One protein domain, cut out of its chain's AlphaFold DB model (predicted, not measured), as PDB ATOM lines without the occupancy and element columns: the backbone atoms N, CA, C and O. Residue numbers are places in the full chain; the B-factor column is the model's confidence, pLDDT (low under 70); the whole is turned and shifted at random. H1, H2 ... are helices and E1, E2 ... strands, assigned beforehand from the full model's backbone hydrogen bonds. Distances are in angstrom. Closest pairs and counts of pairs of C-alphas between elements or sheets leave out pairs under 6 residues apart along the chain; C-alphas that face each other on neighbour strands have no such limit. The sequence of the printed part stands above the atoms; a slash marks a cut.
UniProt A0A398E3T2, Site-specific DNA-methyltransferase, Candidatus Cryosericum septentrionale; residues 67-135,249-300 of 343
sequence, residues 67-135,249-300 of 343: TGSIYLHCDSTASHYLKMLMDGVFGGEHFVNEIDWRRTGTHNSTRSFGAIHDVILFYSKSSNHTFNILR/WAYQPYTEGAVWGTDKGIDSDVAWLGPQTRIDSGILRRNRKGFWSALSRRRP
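This is residues 67 to 135 and 249 to 300 of the 343 residues of the protein "Site-specific DNA-methyltransferase" of Candidatus Cryosericum septentrionale (UniProt A0A398E3T2). There is little regular structure: a twisted antiparallel sheet, E1 E3 E2, has H1 over one face, the antiparallel hairpin E4 E5 packs on E1 through E5, and the rest is largely loops. The 121 printed residues run E1 H1 E2 E3 E4 E5, class mixed, with 42 in named elements. The whole is only just compact, close to loose: radius of gyration of the C-alphas 16.1 A, spans 42 by 40 by 27 A.

E1, residues 69 to 74, begins at C-alpha (-75.165, -29.459, 16.651) and spans 16.3 A. H1, residues 79 to 90, spans 15.5 A; E2, 95 to 102, 21.1 A; E3, 117 to 124, 22.9 A; E4, 283 to 286, 9.4 A; E5, 292 to 295, 9.7 A, ending at C-alpha (-65.485, -25.141, 16.985).

Within hydrogen-bond range are N 72 and O 121 of E1 and E3, 2.9 A, N 99 and O 120 of hairpin E2 and E3, 2.9 A, and N 285 and O 293 of E4 and E5, 3.3 A. E1, H1 and E2 form a split strand-helix-strand unit, E3 between its strands, with a right-handed crossover. H1, with every O i to N i+4 pair within range, is on the sheet in two layers, height 9.5 A, along E3 at 7 degrees on the local plane. The closest C-alphas of E1 and E5, Tyr 71 and Trp 292, are 5.8 A apart.

Residues 136 to 248 are cut out, C-alphas 135 and 249 being 13.0 A apart. The link E2 to E3 is long. Residues 105 to 107 and 273 to 300 have pLDDT under 70.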
ATOM      1  N   THR A  67     -72.777 -35.178  20.912       94.44
ATOM      2  CA  THR A  67     -72.899 -33.874  21.579       94.44
ATOM      3  C   THR A  67     -72.979 -32.684  20.616       94.44
ATOM      4  O   THR A  67     -73.053 -31.536  21.053       94.44
ATOM      5  N   GLY A  68     -72.887 -32.942  19.310       93.94
ATOM      6  CA  GLY A  68     -72.780 -31.940  18.262       93.94
ATOM      7  C   GLY A  68     -74.124 -31.406  17.780       93.94
ATOM      8  O   GLY A  68     -75.166 -32.054  17.884       93.94
ATOM      9  N   SER A  69     -74.043 -30.225  17.178       95.25
ATOM     10  CA  SER A  69     -75.165 -29.459  16.651       95.25
ATOM     11  C   SER A  69     -74.839 -28.926  15.263       95.25
ATOM     12  O   SER A  69     -73.666 -28.714  14.933       95.25
ATOM     13  N   ILE A  70     -75.873 -28.682  14.467       95.69
ATOM     14  CA  ILE A  70     -75.779 -28.060  13.150       95.69
ATOM     15  C   ILE A  70     -76.731 -26.869  13.068       95.69
ATOM     16  O   ILE A  70     -77.832 -26.903  13.612       95.69
ATOM     17  N   TYR A  71     -76.275 -25.832  12.371       95.25
ATOM     18  CA  TYR A  71     -77.029 -24.618  12.091       95.25
ATOM     19  C   TYR A  71     -77.114 -24.480  10.572       95.25
ATOM     20  O   TYR A  71     -76.081 -24.346   9.904       95.25
ATOM     21  N   LEU A  72     -78.319 -24.577  10.021       94.94
ATOM     22  CA  LEU A  72     -78.559 -24.484   8.583       94.94
ATOM     23  C   LEU A  72     -79.236 -23.151   8.273       94.94
ATOM     24  O   LEU A  72     -80.382 -22.942   8.644       94.94
ATOM     25  N   HIS A  73     -78.504 -22.258   7.611       92.38
ATOM     26  CA  HIS A  73     -79.020 -20.968   7.151       92.38
ATOM     27  C   HIS A  73     -79.756 -21.146   5.822       92.38
ATOM     28  O   HIS A  73     -79.207 -21.739   4.890       92.38
ATOM     29  N   CYS A  74     -80.976 -20.624   5.761       89.12
ATOM     30  CA  CYS A  74     -81.914 -20.741   4.657       89.12
ATOM     31  C   CYS A  74     -82.580 -19.386   4.401       89.12
ATOM     32  O   CYS A  74     -82.940 -18.681   5.343       89.12
ATOM     33  N   ASP A  75     -82.818 -19.057   3.137       87.38
ATOM     34  CA  ASP A  75     -83.789 -18.019   2.798       87.38
ATOM     35  C   ASP A  75     -85.230 -18.534   2.978       87.38
ATOM     36  O   ASP A  75     -85.476 -19.724   3.208       87.38
ATOM     37  N   SER A  76     -86.198 -17.628   2.843       85.75
ATOM     38  CA  SER A  76     -87.627 -17.944   2.926       85.75
ATOM     39  C   SER A  76     -88.139 -18.839   1.791       85.75
ATOM     40  O   SER A  76     -89.246 -19.359   1.879       85.75
ATOM     41  N   THR A  77     -87.384 -18.997   0.700       89.06
ATOM     42  CA  THR A  77     -87.822 -19.764  -0.472       89.06
ATOM     43  C   THR A  77     -87.677 -21.263  -0.231       89.06
ATOM     44  O   THR A  77     -88.554 -22.034  -0.622       89.06
ATOM     45  N   ALA A  78     -86.594 -21.688   0.425       91.88
ATOM     46  CA  ALA A  78     -86.310 -23.105   0.660       91.88
ATOM     47  C   ALA A  78     -86.449 -23.553   2.126       91.88
ATOM     48  O   ALA A  78     -86.419 -24.758   2.383       91.88
ATOM     49  N   SER A  79     -86.589 -22.629   3.088       93.19
ATOM     50  CA  SER A  79     -86.562 -22.925   4.532       93.19
ATOM     51  C   SER A  79     -87.504 -24.059   4.944       93.19
ATOM     52  O   SER A  79     -87.068 -24.998   5.610       93.19
ATOM     53  N   HIS A  80     -88.762 -24.033   4.503       95.00
ATOM     54  CA  HIS A  80     -89.769 -25.030   4.881       95.00
ATOM     55  C   HIS A  80     -89.467 -26.423   4.309       95.00
ATOM     56  O   HIS A  80     -89.566 -27.427   5.017       95.00
ATOM     57  N   TYR A  81     -89.021 -26.496   3.051       96.88
ATOM     58  CA  TYR A  81     -88.612 -27.761   2.437       96.88
ATOM     59  C   TYR A  81     -87.358 -28.329   3.112       96.88
ATOM     60  O   TYR A  81     -87.287 -29.522   3.410       96.88
ATOM     61  N   LEU A  82     -86.384 -27.466   3.411       97.19
ATOM     62  CA  LEU A  82     -85.172 -27.850   4.128       97.19
ATOM     63  C   LEU A  82     -85.467 -28.276   5.565       97.19
ATOM     64  O   LEU A  82     -84.830 -29.207   6.042       97.19
ATOM     65  N   LYS A  83     -86.447 -27.670   6.240       97.75
ATOM     66  CA  LYS A  83     -86.901 -28.101   7.568       97.75
ATOM     67  C   LYS A  83     -87.431 -29.530   7.534       97.75
ATOM     68  O   LYS A  83     -86.993 -30.354   8.333       97.75
ATOM     69  N   MET A  84     -88.304 -29.850   6.579       97.94
ATOM     70  CA  MET A  84     -88.803 -31.219   6.405       97.94
ATOM     71  C   MET A  84     -87.665 -32.197   6.092       97.94
ATOM     72  O   MET A  84     -87.611 -33.293   6.652       97.94
ATOM     73  N   LEU A  85     -86.724 -31.796   5.233       97.88
ATOM     74  CA  LEU A  85     -85.558 -32.609   4.897       97.88
ATOM     75  C   LEU A  85     -84.656 -32.852   6.117       97.88
ATOM     76  O   LEU A  85     -84.215 -33.978   6.353       97.88
ATOM     77  N   MET A  86     -84.422 -31.816   6.922       98.00
ATOM     78  CA  MET A  86     -83.696 -31.902   8.187       98.00
ATOM     79  C   MET A  86     -84.415 -32.818   9.178       98.00
ATOM     80  O   MET A  86     -83.748 -33.638   9.796       98.00
ATOM     81  N   ASP A  87     -85.747 -32.779   9.273       98.12
ATOM     82  CA  ASP A  87     -86.523 -33.728  10.088       98.12
ATOM     83  C   ASP A  87     -86.370 -35.173   9.597       98.12
ATOM     84  O   ASP A  87     -86.282 -36.097  10.407       98.12
ATOM     85  N   GLY A  88     -86.302 -35.382   8.279       97.31
ATOM     86  CA  GLY A  88     -86.043 -36.694   7.680       97.31
ATOM     87  C   GLY A  88     -84.636 -37.230   7.968       97.31
ATOM     88  O   GLY A  88     -84.463 -38.438   8.121       97.31
ATOM     89  N   VAL A  89     -83.637 -36.347   8.065       97.12
ATOM     90  CA  VAL A  89     -82.234 -36.713   8.319       97.12
ATOM     91  C   VAL A  89     -81.932 -36.833   9.813       97.12
ATOM     92  O   VAL A  89     -81.323 -37.815  10.240       97.12
ATOM     93  N   PHE A  90     -82.288 -35.819  10.599       96.69
ATOM     94  CA  PHE A  90     -81.932 -35.694  12.008       96.69
ATOM     95  C   PHE A  90     -82.955 -36.318  12.940       96.69
ATOM     96  O   PHE A  90     -82.516 -36.848  13.953       96.69
ATOM     97  N   GLY A  91     -84.239 -36.315  12.578       96.62
ATOM     98  CA  GLY A  91     -85.355 -36.553  13.492       96.62
ATOM     99  C   GLY A  91     -85.967 -35.224  13.944       96.62
ATOM    100  O   GLY A  91     -85.248 -34.272  14.252       96.62
ATOM    101  N   GLY A  92     -87.298 -35.140  13.965       96.62
ATOM    102  CA  GLY A  92     -88.008 -33.910  14.344       96.62
ATOM    103  C   GLY A  92     -87.887 -33.587  15.833       96.62
ATOM    104  O   GLY A  92     -87.867 -32.427  16.220       96.62
ATOM    105  N   GLU A  93     -87.710 -34.610  16.661       97.00
ATOM    106  CA  GLU A  93     -87.404 -34.531  18.091       97.00
ATOM    107  C   GLU A  93     -86.025 -33.925  18.394       97.00
ATOM    108  O   GLU A  93     -85.731 -33.572  19.534       97.00
ATOM    109  N   HIS A  94     -85.167 -33.826  17.379       97.56
ATOM    110  CA  HIS A  94     -83.834 -33.238  17.473       97.56
ATOM    111  C   HIS A  94     -83.766 -31.817  16.901       97.56
ATOM    112  O   HIS A  94     -82.690 -31.213  16.854       97.56
ATOM    113  N   PHE A  95     -84.910 -31.266  16.493       97.94
ATOM    114  CA  PHE A  95     -85.054 -29.841  16.248       97.94
ATOM    115  C   PHE A  95     -85.024 -29.089  17.582       97.94
ATOM    116  O   PHE A  95     -85.788 -29.409  18.490       97.94
ATOM    117  N   VAL A  96     -84.126 -28.109  17.710       96.31
ATOM    118  CA  VAL A  96     -83.944 -27.350  18.954       96.31
ATOM    119  C   VAL A  96     -84.743 -26.053  18.903       96.31
ATOM    120  O   VAL A  96     -85.634 -25.857  19.723       96.31
ATOM    121  N   ASN A  97     -84.444 -25.183  17.939       95.00
ATOM    122  CA  ASN A  97     -85.211 -23.970  17.668       95.00
ATOM    123  C   ASN A  97     -84.927 -23.421  16.259       95.00
ATOM    124  O   ASN A  97     -84.013 -23.856  15.549       95.00
ATOM    125  N   GLU A  98     -85.751 -22.456  15.867       95.75
ATOM    126  CA  GLU A  98     -85.578 -21.626  14.679       95.75
ATOM    127  C   GLU A  98     -85.014 -20.274  15.109       95.75
ATOM    128  O   GLU A  98     -85.445 -19.752  16.130       95.75
ATOM    129  N   ILE A  99     -84.035 -19.739  14.381       94.62
ATOM    130  CA  ILE A  99     -83.432 -18.430  14.654       94.62
ATOM    131  C   ILE A  99     -83.732 -17.507  13.473       94.62
ATOM    132  O   ILE A  99     -83.328 -17.800  12.345       94.62
ATOM    133  N   ASP A 100     -84.368 -16.375  13.752       94.06
ATOM    134  CA  ASP A 100     -84.678 -15.342  12.769       94.06
ATOM    135  C   ASP A 100     -83.545 -14.330  12.706       94.06
ATOM    136  O   ASP A 100     -83.291 -13.582  13.653       94.06
ATOM    137  N   TRP A 101     -82.855 -14.275  11.571       92.50
ATOM    138  CA  TRP A 101     -81.747 -13.354  11.374       92.50
ATOM    139  C   TRP A 101     -82.111 -12.235  10.406       92.50
ATOM    140  O   TRP A 101     -82.286 -12.451   9.205       92.50
ATOM    141  N   ARG A 102     -82.174 -11.006  10.920       89.94
ATOM    142  CA  ARG A 102     -82.428  -9.804  10.124       89.94
ATOM    143  C   ARG A 102     -81.192  -9.411   9.311       89.94
ATOM    144  O   ARG A 102     -80.141  -9.091   9.862       89.94
ATOM    145  N   ARG A 103     -81.361  -9.321   7.994       84.88
ATOM    146  CA  ARG A 103     -80.372  -8.808   7.042       84.88
ATOM    147  C   ARG A 103     -80.285  -7.279   7.102       84.88
ATOM    148  O   ARG A 103     -81.269  -6.579   7.332       84.88
ATOM    149  N   THR A 104     -79.100  -6.748   6.819       70.19
ATOM    150  CA  THR A 104     -78.770  -5.311   6.852       70.19
ATOM    151  C   THR A 104     -79.116  -4.541   5.566       70.19
ATOM    152  O   THR A 104     -78.728  -3.387   5.420       70.19
ATOM    153  N   GLY A 105     -79.898  -5.122   4.651       65.25
ATOM    154  CA  GLY A 105     -80.375  -4.459   3.432       65.25
ATOM    155  C   GLY A 105     -81.804  -4.870   3.091       65.25
ATOM    156  O   GLY A 105     -82.148  -6.048   3.188       65.25
ATOM    157  N   THR A 106     -82.643  -3.904   2.708       61.84
ATOM    158  CA  THR A 106     -84.061  -4.136   2.406       61.84
ATOM    159  C   THR A 106     -84.388  -3.710   0.980       61.84
ATOM    160  O   THR A 106     -84.122  -2.579   0.582       61.84
ATOM    161  N   HIS A 107     -85.029  -4.601   0.224       64.62
ATOM    162  CA  HIS A 107     -85.771  -4.229  -0.977       64.62
ATOM    163  C   HIS A 107     -87.251  -4.270  -0.614       64.62
ATOM    164  O   HIS A 107     -87.793  -5.329  -0.297       64.62
ATOM    165  N   ASN A 108     -87.887  -3.102  -0.593       77.88
ATOM    166  CA  ASN A 108     -89.310  -3.014  -0.297       77.88
ATOM    167  C   ASN A 108     -90.099  -3.344  -1.564       77.88
ATOM    168  O   ASN A 108     -89.860  -2.770  -2.624       77.88
ATOM    169  N   SER A 109     -91.041  -4.271  -1.436       78.94
ATOM    170  CA  SER A 109     -92.061  -4.521  -2.450       78.94
ATOM    171  C   SER A 109     -93.227  -3.560  -2.229       78.94
ATOM    172  O   SER A 109     -93.564  -3.239  -1.093       78.94
ATOM    173  N   THR A 110     -93.879  -3.114  -3.301       87.88
ATOM    174  CA  THR A 110     -95.113  -2.312  -3.203       87.88
ATOM    175  C   THR A 110     -96.354  -3.164  -2.937       87.88
ATOM    176  O   THR A 110     -97.419  -2.623  -2.658       87.88
ATOM    177  N   ARG A 111     -96.237  -4.495  -3.040       91.62
ATOM    178  CA  ARG A 111     -97.358  -5.447  -2.949       91.62
ATOM    179  C   ARG A 111     -97.251  -6.421  -1.774       91.62
ATOM    180  O   ARG A 111     -98.111  -7.278  -1.623       91.62
ATOM    181  N   SER A 112     -96.193  -6.329  -0.972       88.25
ATOM    182  CA  SER A 112     -95.956  -7.221   0.165       88.25
ATOM    183  C   SER A 112     -95.058  -6.558   1.202       88.25
ATOM    184  O   SER A 112     -94.371  -5.578   0.909       88.25
ATOM    185  N   PHE A 113     -95.000  -7.131   2.404       87.31
ATOM    186  CA  PHE A 113     -93.974  -6.761   3.375       87.31
ATOM    187  C   PHE A 113     -92.573  -7.052   2.821       87.31
ATOM    188  O   PHE A 113     -92.374  -7.995   2.048       87.31
ATOM    189  N   GLY A 114     -91.601  -6.222   3.203       86.31
ATOM    190  CA  GLY A 114     -90.204  -6.426   2.833       86.31
ATOM    191  C   GLY A 114     -89.657  -7.694   3.484       86.31
ATOM    192  O   GLY A 114     -89.726  -7.851   4.703       86.31
ATOM    193  N   ALA A 115     -89.088  -8.593   2.683       85.56
ATOM    194  CA  ALA A 115     -88.382  -9.762   3.194       85.56
ATOM    195  C   ALA A 115     -87.016  -9.320   3.732       85.56
ATOM    196  O   ALA A 115     -86.058  -9.164   2.969       85.56
ATOM    197  N   ILE A 116     -86.947  -9.076   5.042       88.19
ATOM    198  CA  ILE A 116     -85.762  -8.521   5.715       88.19
ATOM    199  C   ILE A 116     -85.014  -9.530   6.583       88.19
ATOM    200  O   ILE A 116     -84.013  -9.162   7.188       88.19
ATOM    201  N   HIS A 117     -85.499 -10.762   6.690       89.88
ATOM    202  CA  HIS A 117     -84.860 -11.800   7.487       89.88
ATOM    203  C   HIS A 117     -84.654 -13.069   6.667       89.88
ATOM    204  O   HIS A 117     -85.297 -13.264   5.632       89.88
ATOM    205  N   ASP A 118     -83.726 -13.878   7.154       90.56
ATOM    206  CA  ASP A 118     -83.511 -15.267   6.781       90.56
ATOM    207  C   ASP A 118     -83.661 -16.131   8.034       90.56
ATOM    208  O   ASP A 118     -83.583 -15.633   9.159       90.56
ATOM    209  N   VAL A 119     -83.813 -17.435   7.833       92.69
ATOM    210  CA  VAL A 119     -84.008 -18.400   8.911       92.69
ATOM    211  C   VAL A 119     -82.750 -19.239   9.101       92.69
ATOM    212  O   VAL A 119     -82.102 -19.656   8.140       92.69
ATOM    213  N   ILE A 120     -82.396 -19.532  10.349       95.00
ATOM    214  CA  ILE A 120     -81.353 -20.493  10.701       95.00
ATOM    215  C   ILE A 120     -81.983 -21.615  11.525       95.00
ATOM    216  O   ILE A 120     -82.429 -21.412  12.650       95.00
ATOM    217  N   LEU A 121     -81.980 -22.825  10.974       96.69
ATOM    218  CA  LEU A 121     -82.494 -24.016  11.642       96.69
ATOM    219  C   LEU A 121     -81.415 -24.617  12.546       96.69
ATOM    220  O   LEU A 121     -80.360 -25.028  12.049       96.69
ATOM    221  N   PHE A 122     -81.678 -24.709  13.849       96.56
ATOM    222  CA  PHE A 122     -80.784 -25.348  14.812       96.56
ATOM    223  C   PHE A 122     -81.275 -26.767  15.135       96.56
ATOM    224  O   PHE A 122     -82.333 -26.976  15.729       96.56
ATOM    225  N   TYR A 123     -80.462 -27.759  14.761       98.12
ATOM    226  CA  TYR A 123     -80.637 -29.160  15.135       98.12
ATOM    227  C   TYR A 123     -79.492 -29.670  15.999       98.12
ATOM    228  O   TYR A 123     -78.321 -29.319  15.804       98.12
ATOM    229  N   SER A 124     -79.812 -30.584  16.904       97.62
ATOM    230  CA  SER A 124     -78.828 -31.442  17.548       97.62
ATOM    231  C   SER A 124     -78.721 -32.793  16.840       97.62
ATOM    232  O   SER A 124     -79.607 -33.207  16.097       97.62
ATOM    233  N   LYS A 125     -77.615 -33.517  17.048       95.75
ATOM    234  CA  LYS A 125     -77.532 -34.921  16.607       95.75
ATOM    235  C   LYS A 125     -78.305 -35.866  17.534       95.75
ATOM    236  O   LYS A 125     -78.782 -36.903  17.083       95.75
ATOM    237  N   SER A 126     -78.353 -35.537  18.825       95.62
ATOM    238  CA  SER A 126     -78.993 -36.337  19.871       95.62
ATOM    239  C   SER A 126     -79.599 -35.445  20.960       95.62
ATOM    240  O   SER A 126     -79.414 -34.223  20.960       95.62
ATOM    241  N   SER A 127     -80.291 -36.052  21.925       94.25
ATOM    242  CA  SER A 127     -80.777 -35.357  23.123       94.25
ATOM    243  C   SER A 127     -79.645 -34.882  24.046       94.25
ATOM    244  O   SER A 127     -79.817 -33.898  24.756       94.25
ATOM    245  N   ASN A 128     -78.463 -35.507  23.995       93.81
ATOM    246  CA  ASN A 128     -77.303 -35.172  24.828       93.81
ATOM    247  C   ASN A 128     -76.379 -34.131  24.164       93.81
ATOM    248  O   ASN A 128     -75.159 -34.300  24.094       93.81
ATOM    249  N   HIS A 129     -76.955 -33.077  23.595       93.88
ATOM    250  CA  HIS A 129     -76.182 -32.047  22.907       93.88
ATOM    251  C   HIS A 129     -75.615 -31.013  23.879       93.88
ATOM    252  O   HIS A 129     -76.193 -30.719  24.922       93.88
ATOM    253  N   THR A 130     -74.463 -30.440  23.533       90.56
ATOM    254  CA  THR A 130     -73.855 -29.378  24.339       90.56
ATOM    255  C   THR A 130     -74.249 -28.016  23.785       90.56
ATOM    256  O   THR A 130     -73.779 -27.621  22.718       90.56
ATOM    257  N   PHE A 131     -75.054 -27.267  24.542       90.62
ATOM    258  CA  PHE A 131     -75.325 -25.859  24.272       90.62
ATOM    259  C   PHE A 131     -74.554 -24.970  25.249       90.62
ATOM    260  O   PHE A 131     -74.668 -25.112  26.466       90.62
ATOM    261  N   ASN A 132     -73.752 -24.049  24.714       86.56
ATOM    262  CA  ASN A 132     -73.053 -23.058  25.524       86.56
ATOM    263  C   ASN A 132     -73.899 -21.792  25.539       86.56
ATOM    264  O   ASN A 132     -74.042 -21.150  24.500       86.56
ATOM    265  N   ILE A 133     -74.454 -21.446  26.701       85.19
ATOM    266  CA  ILE A 133     -75.285 -20.250  26.841       85.19
ATOM    267  C   ILE A 133     -74.421 -19.024  26.558       85.19
ATOM    268  O   ILE A 133     -73.528 -18.678  27.331       85.19
ATOM    269  N   LEU A 134     -74.715 -18.364  25.444       85.62
ATOM    270  CA  LEU A 134     -74.154 -17.067  25.110       85.62
ATOM    271  C   LEU A 134     -74.997 -15.989  25.789       85.62
ATOM    272  O   LEU A 134     -76.224 -16.073  25.799       85.62
ATOM    273  N   ARG A 135     -74.342 -14.980  26.361       87.00
ATOM    274  CA  ARG A 135     -74.999 -13.832  26.988       87.00
ATOM    275  C   ARG A 135     -74.595 -12.552  26.275       87.00
ATOM    276  O   ARG A 135     -73.446 -12.410  25.863       87.00
ATOM    277  N   TRP A 249     -82.460 -12.451  16.061       92.56
ATOM    278  CA  TRP A 249     -81.179 -11.803  15.776       92.56
ATOM    279  C   TRP A 249     -81.409 -10.595  14.879       92.56
ATOM    280  O   TRP A 249     -81.348 -10.684  13.650       92.56
ATOM    281  N   ALA A 250     -81.673  -9.447  15.502       92.31
ATOM    282  CA  ALA A 250     -82.143  -8.268  14.797       92.31
ATOM    283  C   ALA A 250     -81.296  -7.042  15.129       92.31
ATOM    284  O   ALA A 250     -81.689  -6.226  15.961       92.31
ATOM    285  N   TYR A 251     -80.166  -6.879  14.430       90.75
ATOM    286  CA  TYR A 251     -79.359  -5.663  14.555       90.75
ATOM    287  C   TYR A 251     -80.221  -4.413  14.332       90.75
ATOM    288  O   TYR A 251     -80.942  -4.302  13.332       90.75
ATOM    289  N   GLN A 252     -80.145  -3.478  15.281       90.94
ATOM    290  CA  GLN A 252     -80.863  -2.208  15.233       90.94
ATOM    291  C   GLN A 252     -79.846  -1.071  15.082       90.94
ATOM    292  O   GLN A 252     -79.245  -0.657  16.079       90.94
ATOM    293  N   PRO A 253     -79.608  -0.566  13.858       88.00
ATOM    294  CA  PRO A 253     -78.739   0.592  13.673       88.00
ATOM    295  C   PRO A 253     -79.317   1.818  14.392       88.00
ATOM    296  O   PRO A 253     -80.532   1.895  14.593       88.00
ATOM    297  N   TYR A 254     -78.456   2.777  14.743       90.81
ATOM    298  CA  TYR A 254     -78.836   4.024  15.431       90.81
ATOM    299  C   TYR A 254     -79.306   3.827  16.882       90.81
ATOM    300  O   TYR A 254     -80.069   4.630  17.417       90.81
ATOM    301  N   THR A 255     -78.869   2.739  17.518       94.38
ATOM    302  CA  THR A 255     -79.142   2.432  18.934       94.38
ATOM    303  C   THR A 255     -77.867   2.418  19.780       94.38
ATOM    304  O   THR A 255     -77.827   1.831  20.863       94.38
ATOM    305  N   GLU A 256     -76.796   3.043  19.288       94.31
ATOM    306  CA  GLU A 256     -75.536   3.201  20.008       94.31
ATOM    307  C   GLU A 256     -75.775   3.855  21.381       94.31
ATOM    308  O   GLU A 256     -76.566   4.786  21.534       94.31
ATOM    309  N   GLY A 257     -75.119   3.320  22.416       93.06
ATOM    310  CA  GLY A 257     -75.298   3.763  23.804       93.06
ATOM    311  C   GLY A 257     -76.535   3.200  24.520       93.06
ATOM    312  O   GLY A 257     -76.706   3.459  25.714       93.06
ATOM    313  N   ALA A 258     -77.379   2.406  23.847       94.75
ATOM    314  CA  ALA A 258     -78.500   1.705  24.487       94.75
ATOM    315  C   ALA A 258     -78.069   0.436  25.249       94.75
ATOM    316  O   ALA A 258     -78.784  -0.020  26.146       94.75
ATOM    317  N   VAL A 259     -76.905  -0.130  24.919       93.69
ATOM    318  CA  VAL A 259     -76.344  -1.338  25.544       93.69
ATOM    319  C   VAL A 259     -75.337  -0.941  26.625       93.69
ATOM    320  O   VAL A 259     -74.496  -0.069  26.418       93.69
ATOM    321  N   TRP A 260     -75.422  -1.561  27.803       93.00
ATOM    322  CA  TRP A 260     -74.533  -1.250  28.918       93.00
ATOM    323  C   TRP A 260     -73.079  -1.628  28.613       93.00
ATOM    324  O   TRP A 260     -72.804  -2.728  28.136       93.00
ATOM    325  N   GLY A 261     -72.148  -0.731  28.946       90.00
ATOM    326  CA  GLY A 261     -70.709  -0.996  28.867       90.00
ATOM    327  C   GLY A 261     -70.142  -1.065  27.447       90.00
ATOM    328  O   GLY A 261     -69.006  -1.502  27.282       90.00
ATOM    329  N   THR A 262     -70.900  -0.660  26.422       89.56
ATOM    330  CA  THR A 262     -70.427  -0.661  25.031       89.56
ATOM    331  C   THR A 262     -70.949   0.546  24.256       89.56
ATOM    332  O   THR A 262     -72.087   0.958  24.468       89.56
ATOM    333  N   ASP A 263     -70.182   1.009  23.270       90.19
ATOM    334  CA  ASP A 263     -70.626   2.038  22.312       90.19
ATOM    335  C   ASP A 263     -71.389   1.449  21.112       90.19
ATOM    336  O   ASP A 263     -71.718   2.152  20.161       90.19
ATOM    337  N   LYS A 264     -71.660   0.137  21.124       89.06
ATOM    338  CA  LYS A 264     -72.324  -0.549  20.016       89.06
ATOM    339  C   LYS A 264     -73.850  -0.462  20.134       89.06
ATOM    340  O   LYS A 264     -74.400  -0.341  21.228       89.06
ATOM    341  N   GLY A 265     -74.529  -0.575  18.994       90.00
ATOM    342  CA  GLY A 265     -75.982  -0.739  18.940       90.00
ATOM    343  C   GLY A 265     -76.456  -2.131  19.374       90.00
ATOM    344  O   GLY A 265     -75.675  -3.089  19.464       90.00
ATOM    345  N   ILE A 266     -77.764  -2.234  19.607       91.62
ATOM    346  CA  ILE A 266     -78.484  -3.470  19.933       91.62
ATOM    347  C   ILE A 266     -78.234  -4.508  18.839       91.62
ATOM    348  O   ILE A 266     -78.419  -4.216  17.659       91.62
ATOM    349  N   ASP A 267     -77.834  -5.717  19.242       90.31
ATOM    350  CA  ASP A 267     -77.582  -6.865  18.358       90.31
ATOM    351  C   ASP A 267     -76.510  -6.610  17.276       90.31
ATOM    352  O   ASP A 267     -76.495  -7.215  16.203       90.31
ATOM    353  N   SER A 268     -75.571  -5.703  17.547       89.12
ATOM    354  CA  SER A 268     -74.444  -5.402  16.648       89.12
ATOM    355  C   SER A 268     -73.514  -6.591  16.384       89.12
ATOM    356  O   SER A 268     -72.849  -6.632  15.350       89.12
ATOM    357  N   ASP A 269     -73.484  -7.580  17.279       84.06
ATOM    358  CA  ASP A 269     -72.737  -8.836  17.152       84.06
ATOM    359  C   ASP A 269     -73.240  -9.731  16.008       84.06
ATOM    360  O   ASP A 269     -72.483 -10.557  15.498       84.06
ATOM    361  N   VAL A 270     -74.492  -9.543  15.581       85.56
ATOM    362  CA  VAL A 270     -75.139 -10.302  14.497       85.56
ATOM    363  C   VAL A 270     -75.453  -9.441  13.269       85.56
ATOM    364  O   VAL A 270     -76.076  -9.922  12.325       85.56
ATOM    365  N   ALA A 271     -74.983  -8.188  13.235       81.06
ATOM    366  CA  ALA A 271     -75.201  -7.261  12.119       81.06
ATOM    367  C   ALA A 271     -74.701  -7.805  10.769       81.06
ATOM    368  O   ALA A 271     -75.282  -7.528   9.720       81.06
ATOM    369  N   TRP A 272     -73.626  -8.596  10.799       71.25
ATOM    370  CA  TRP A 272     -72.987  -9.138   9.608       71.25
ATOM    371  C   TRP A 272     -72.628 -10.601   9.830       71.25
ATOM    372  O   TRP A 272     -71.531 -10.886  10.283       71.25
ATOM    373  N   LEU A 273     -73.494 -11.545   9.462       65.25
ATOM    374  CA  LEU A 273     -73.103 -12.952   9.319       65.25
ATOM    375  C   LEU A 273     -72.548 -13.201   7.906       65.25
ATOM    376  O   LEU A 273     -73.092 -13.944   7.095       65.25
ATOM    377  N   GLY A 274     -71.424 -12.557   7.589       47.47
ATOM    378  CA  GLY A 274     -70.619 -12.859   6.407       47.47
ATOM    379  C   GLY A 274     -69.867 -14.207   6.488       47.47
ATOM    380  O   GLY A 274     -69.766 -14.818   7.557       47.47
ATOM    381  N   PRO A 275     -69.248 -14.669   5.380       37.84
ATOM    382  CA  PRO A 275     -68.543 -15.958   5.292       37.84
ATOM    383  C   PRO A 275     -67.375 -16.154   6.275       37.84
ATOM    384  O   PRO A 275     -66.896 -17.276   6.446       37.84
ATOM    385  N   GLN A 276     -66.879 -15.071   6.877       38.75
ATOM    386  CA  GLN A 276     -65.734 -15.050   7.795       38.75
ATOM    387  C   GLN A 276     -66.053 -14.344   9.117       38.75
ATOM    388  O   GLN A 276     -65.139 -13.887   9.803       38.75
ATOM    389  N   THR A 277     -67.330 -14.242   9.480       41.62
ATOM    390  CA  THR A 277     -67.728 -13.523  10.693       41.62
ATOM    391  C   THR A 277     -67.135 -14.186  11.919       41.62
ATOM    392  O   THR A 277     -67.459 -15.325  12.262       41.62
ATOM    393  N   ARG A 278     -66.245 -13.454  12.582       37.41
ATOM    394  CA  ARG A 278     -65.889 -13.710  13.967       37.41
ATOM    395  C   ARG A 278     -66.982 -13.078  14.808       37.41
ATOM    396  O   ARG A 278     -67.032 -11.864  14.923       37.41
ATOM    397  N   ILE A 279     -67.852 -13.906  15.369       42.56
ATOM    398  CA  ILE A 279     -68.603 -13.484  16.542       42.56
ATOM    399  C   ILE A 279     -67.579 -13.530  17.679       42.56
ATOM    400  O   ILE A 279     -66.945 -14.569  17.888       42.56
ATOM    401  N   ASP A 280     -67.363 -12.415  18.374       38.12
ATOM    402  CA  ASP A 280     -66.333 -12.268  19.421       38.12
ATOM    403  C   ASP A 280     -66.509 -13.242  20.618       38.12
ATOM    404  O   ASP A 280     -65.692 -13.273  21.535       38.12
ATOM    405  N   SER A 281     -67.520 -14.118  20.578       36.91
ATOM    406  CA  SER A 281     -67.857 -15.147  21.567       36.91
ATOM    407  C   SER A 281     -67.672 -16.608  21.095       36.91
ATOM    408  O   SER A 281     -67.894 -17.534  21.875       36.91
ATOM    409  N   GLY A 282     -67.208 -16.865  19.862       33.06
ATOM    410  CA  GLY A 282     -66.950 -18.227  19.365       33.06
ATOM    411  C   GLY A 282     -66.869 -18.334  17.839       33.06
ATOM    412  O   GLY A 282     -67.544 -17.617  17.109       33.06
ATOM    413  N   ILE A 283     -66.029 -19.244  17.323       33.91
ATOM    414  CA  ILE A 283     -65.851 -19.424  15.872       33.91
ATOM    415  C   ILE A 283     -66.999 -20.272  15.310       33.91
ATOM    416  O   ILE A 283     -67.010 -21.494  15.479       33.91
ATOM    417  N   LEU A 284     -67.899 -19.634  14.561       35.47
ATOM    418  CA  LEU A 284     -68.715 -20.282  13.536       35.47
ATOM    419  C   LEU A 284     -67.944 -20.211  12.210       35.47
ATOM    420  O   LEU A 284     -67.732 -19.134  11.658       35.47
ATOM    421  N   ARG A 285     -67.453 -21.350  11.702       30.39
ATOM    422  CA  ARG A 285     -66.682 -21.376  10.444       30.39
ATOM    423  C   ARG A 285     -67.535 -21.909   9.300       30.39
ATOM    424  O   ARG A 285     -67.854 -23.096   9.284       30.39
ATOM    425  N   ARG A 286     -67.811 -21.053   8.312       32.88
ATOM    426  CA  ARG A 286     -68.379 -21.437   7.015       32.88
ATOM    427  C   ARG A 286     -67.280 -21.991   6.098       32.88
ATOM    428  O   ARG A 286     -66.239 -21.364   5.903       32.88
ATOM    429  N   ASN A 287     -67.469 -23.184   5.528       32.22
ATOM    430  CA  ASN A 287     -66.685 -23.607   4.353       32.22
ATOM    431  C   ASN A 287     -67.239 -22.897   3.098       32.22
ATOM    432  O   ASN A 287     -68.404 -22.503   3.099       32.22
ATOM    433  N   ARG A 288     -66.461 -22.806   2.005       25.59
ATOM    434  CA  ARG A 288     -66.806 -22.252   0.671       25.59
ATOM    435  C   ARG A 288     -68.179 -22.679   0.099       25.59
ATOM    436  O   ARG A 288     -68.594 -22.116  -0.899       25.59
ATOM    437  N   LYS A 289     -68.876 -23.638   0.723       30.41
ATOM    438  CA  LYS A 289     -70.172 -24.210   0.329       30.41
ATOM    439  C   LYS A 289     -71.352 -23.945   1.293       30.41
ATOM    440  O   LYS A 289     -72.364 -24.608   1.158       30.41
ATOM    441  N   GLY A 290     -71.247 -23.043   2.279       28.66
ATOM    442  CA  GLY A 290     -72.434 -22.621   3.062       28.66
ATOM    443  C   GLY A 290     -72.717 -23.326   4.396       28.66
ATOM    444  O   GLY A 290     -73.680 -22.967   5.054       28.66
ATOM    445  N   PHE A 291     -71.885 -24.269   4.848       28.41
ATOM    446  CA  PHE A 291     -72.125 -25.008   6.101       28.41
ATOM    447  C   PHE A 291     -71.488 -24.367   7.335       28.41
ATOM    448  O   PHE A 291     -70.281 -24.115   7.315       28.41
ATOM    449  N   TRP A 292     -72.258 -24.207   8.417       36.19
ATOM    450  CA  TRP A 292     -71.797 -23.727   9.724       36.19
ATOM    451  C   TRP A 292     -71.461 -24.889  10.674       36.19
ATOM    452  O   TRP A 292     -72.220 -25.846  10.804       36.19
ATOM    453  N   SER A 293     -70.325 -24.806  11.375       30.84
ATOM    454  CA  SER A 293     -70.032 -25.648  12.548       30.84
ATOM    455  C   SER A 293     -69.405 -24.811  13.663       30.84
ATOM    456  O   SER A 293     -68.601 -23.914  13.383       30.84
ATOM    457  N   ALA A 294     -69.772 -25.105  14.914       31.45
ATOM    458  CA  ALA A 294     -69.189 -24.501  16.111       31.45
ATOM    459  C   ALA A 294     -67.909 -25.258  16.509       31.45
ATOM    460  O   ALA A 294     -67.921 -26.485  16.644       31.45
ATOM    461  N   LEU A 295     -66.793 -24.544  16.687       29.56
ATOM    462  CA  LEU A 295     -65.485 -25.141  16.985       29.56
ATOM    463  C   LEU A 295     -65.014 -24.751  18.397       29.56
ATOM    464  O   LEU A 295     -64.724 -23.585  18.656       29.56
ATOM    465  N   SER A 296     -64.906 -25.724  19.311       28.88
ATOM    466  CA  SER A 296     -64.278 -25.517  20.627       28.88
ATOM    467  C   SER A 296     -62.743 -25.539  20.522       28.88
ATOM    468  O   SER A 296     -62.173 -26.138  19.609       28.88
ATOM    469  N   ARG A 297     -62.051 -24.872  21.461       24.20
ATOM    470  CA  ARG A 297     -60.596 -24.579  21.463       24.20
ATOM    471  C   ARG A 297     -59.632 -25.794  21.497       24.20
ATOM    472  O   ARG A 297     -58.451 -25.607  21.777       24.20
ATOM    473  N   ARG A 298     -60.041 -27.031  21.185       23.42
ATOM    474  CA  ARG A 298     -59.117 -28.187  21.110       23.42
ATOM    475  C   ARG A 298     -58.957 -28.697  19.667       23.42
ATOM    476  O   ARG A 298     -59.918 -29.086  19.019       23.42
ATOM    477  N   ARG A 299     -57.701 -28.621  19.191       23.81
ATOM    478  CA  ARG A 299     -57.148 -28.877  17.838       23.81
ATOM    479  C   ARG A 299     -58.043 -29.710  16.886       23.81
ATOM    480  O   ARG A 299     -58.210 -30.904  17.124       23.81
ATOM    481  N   PRO A 300     -58.517 -29.149  15.753       26.20
ATOM    482  CA  PRO A 300     -59.233 -29.917  14.738       26.20
ATOM    483  C   PRO A 300     -58.280 -30.578  13.727       26.20
ATOM    484  O   PRO A 300     -57.308 -29.973  13.268       26.20
TER     485      PRO A 300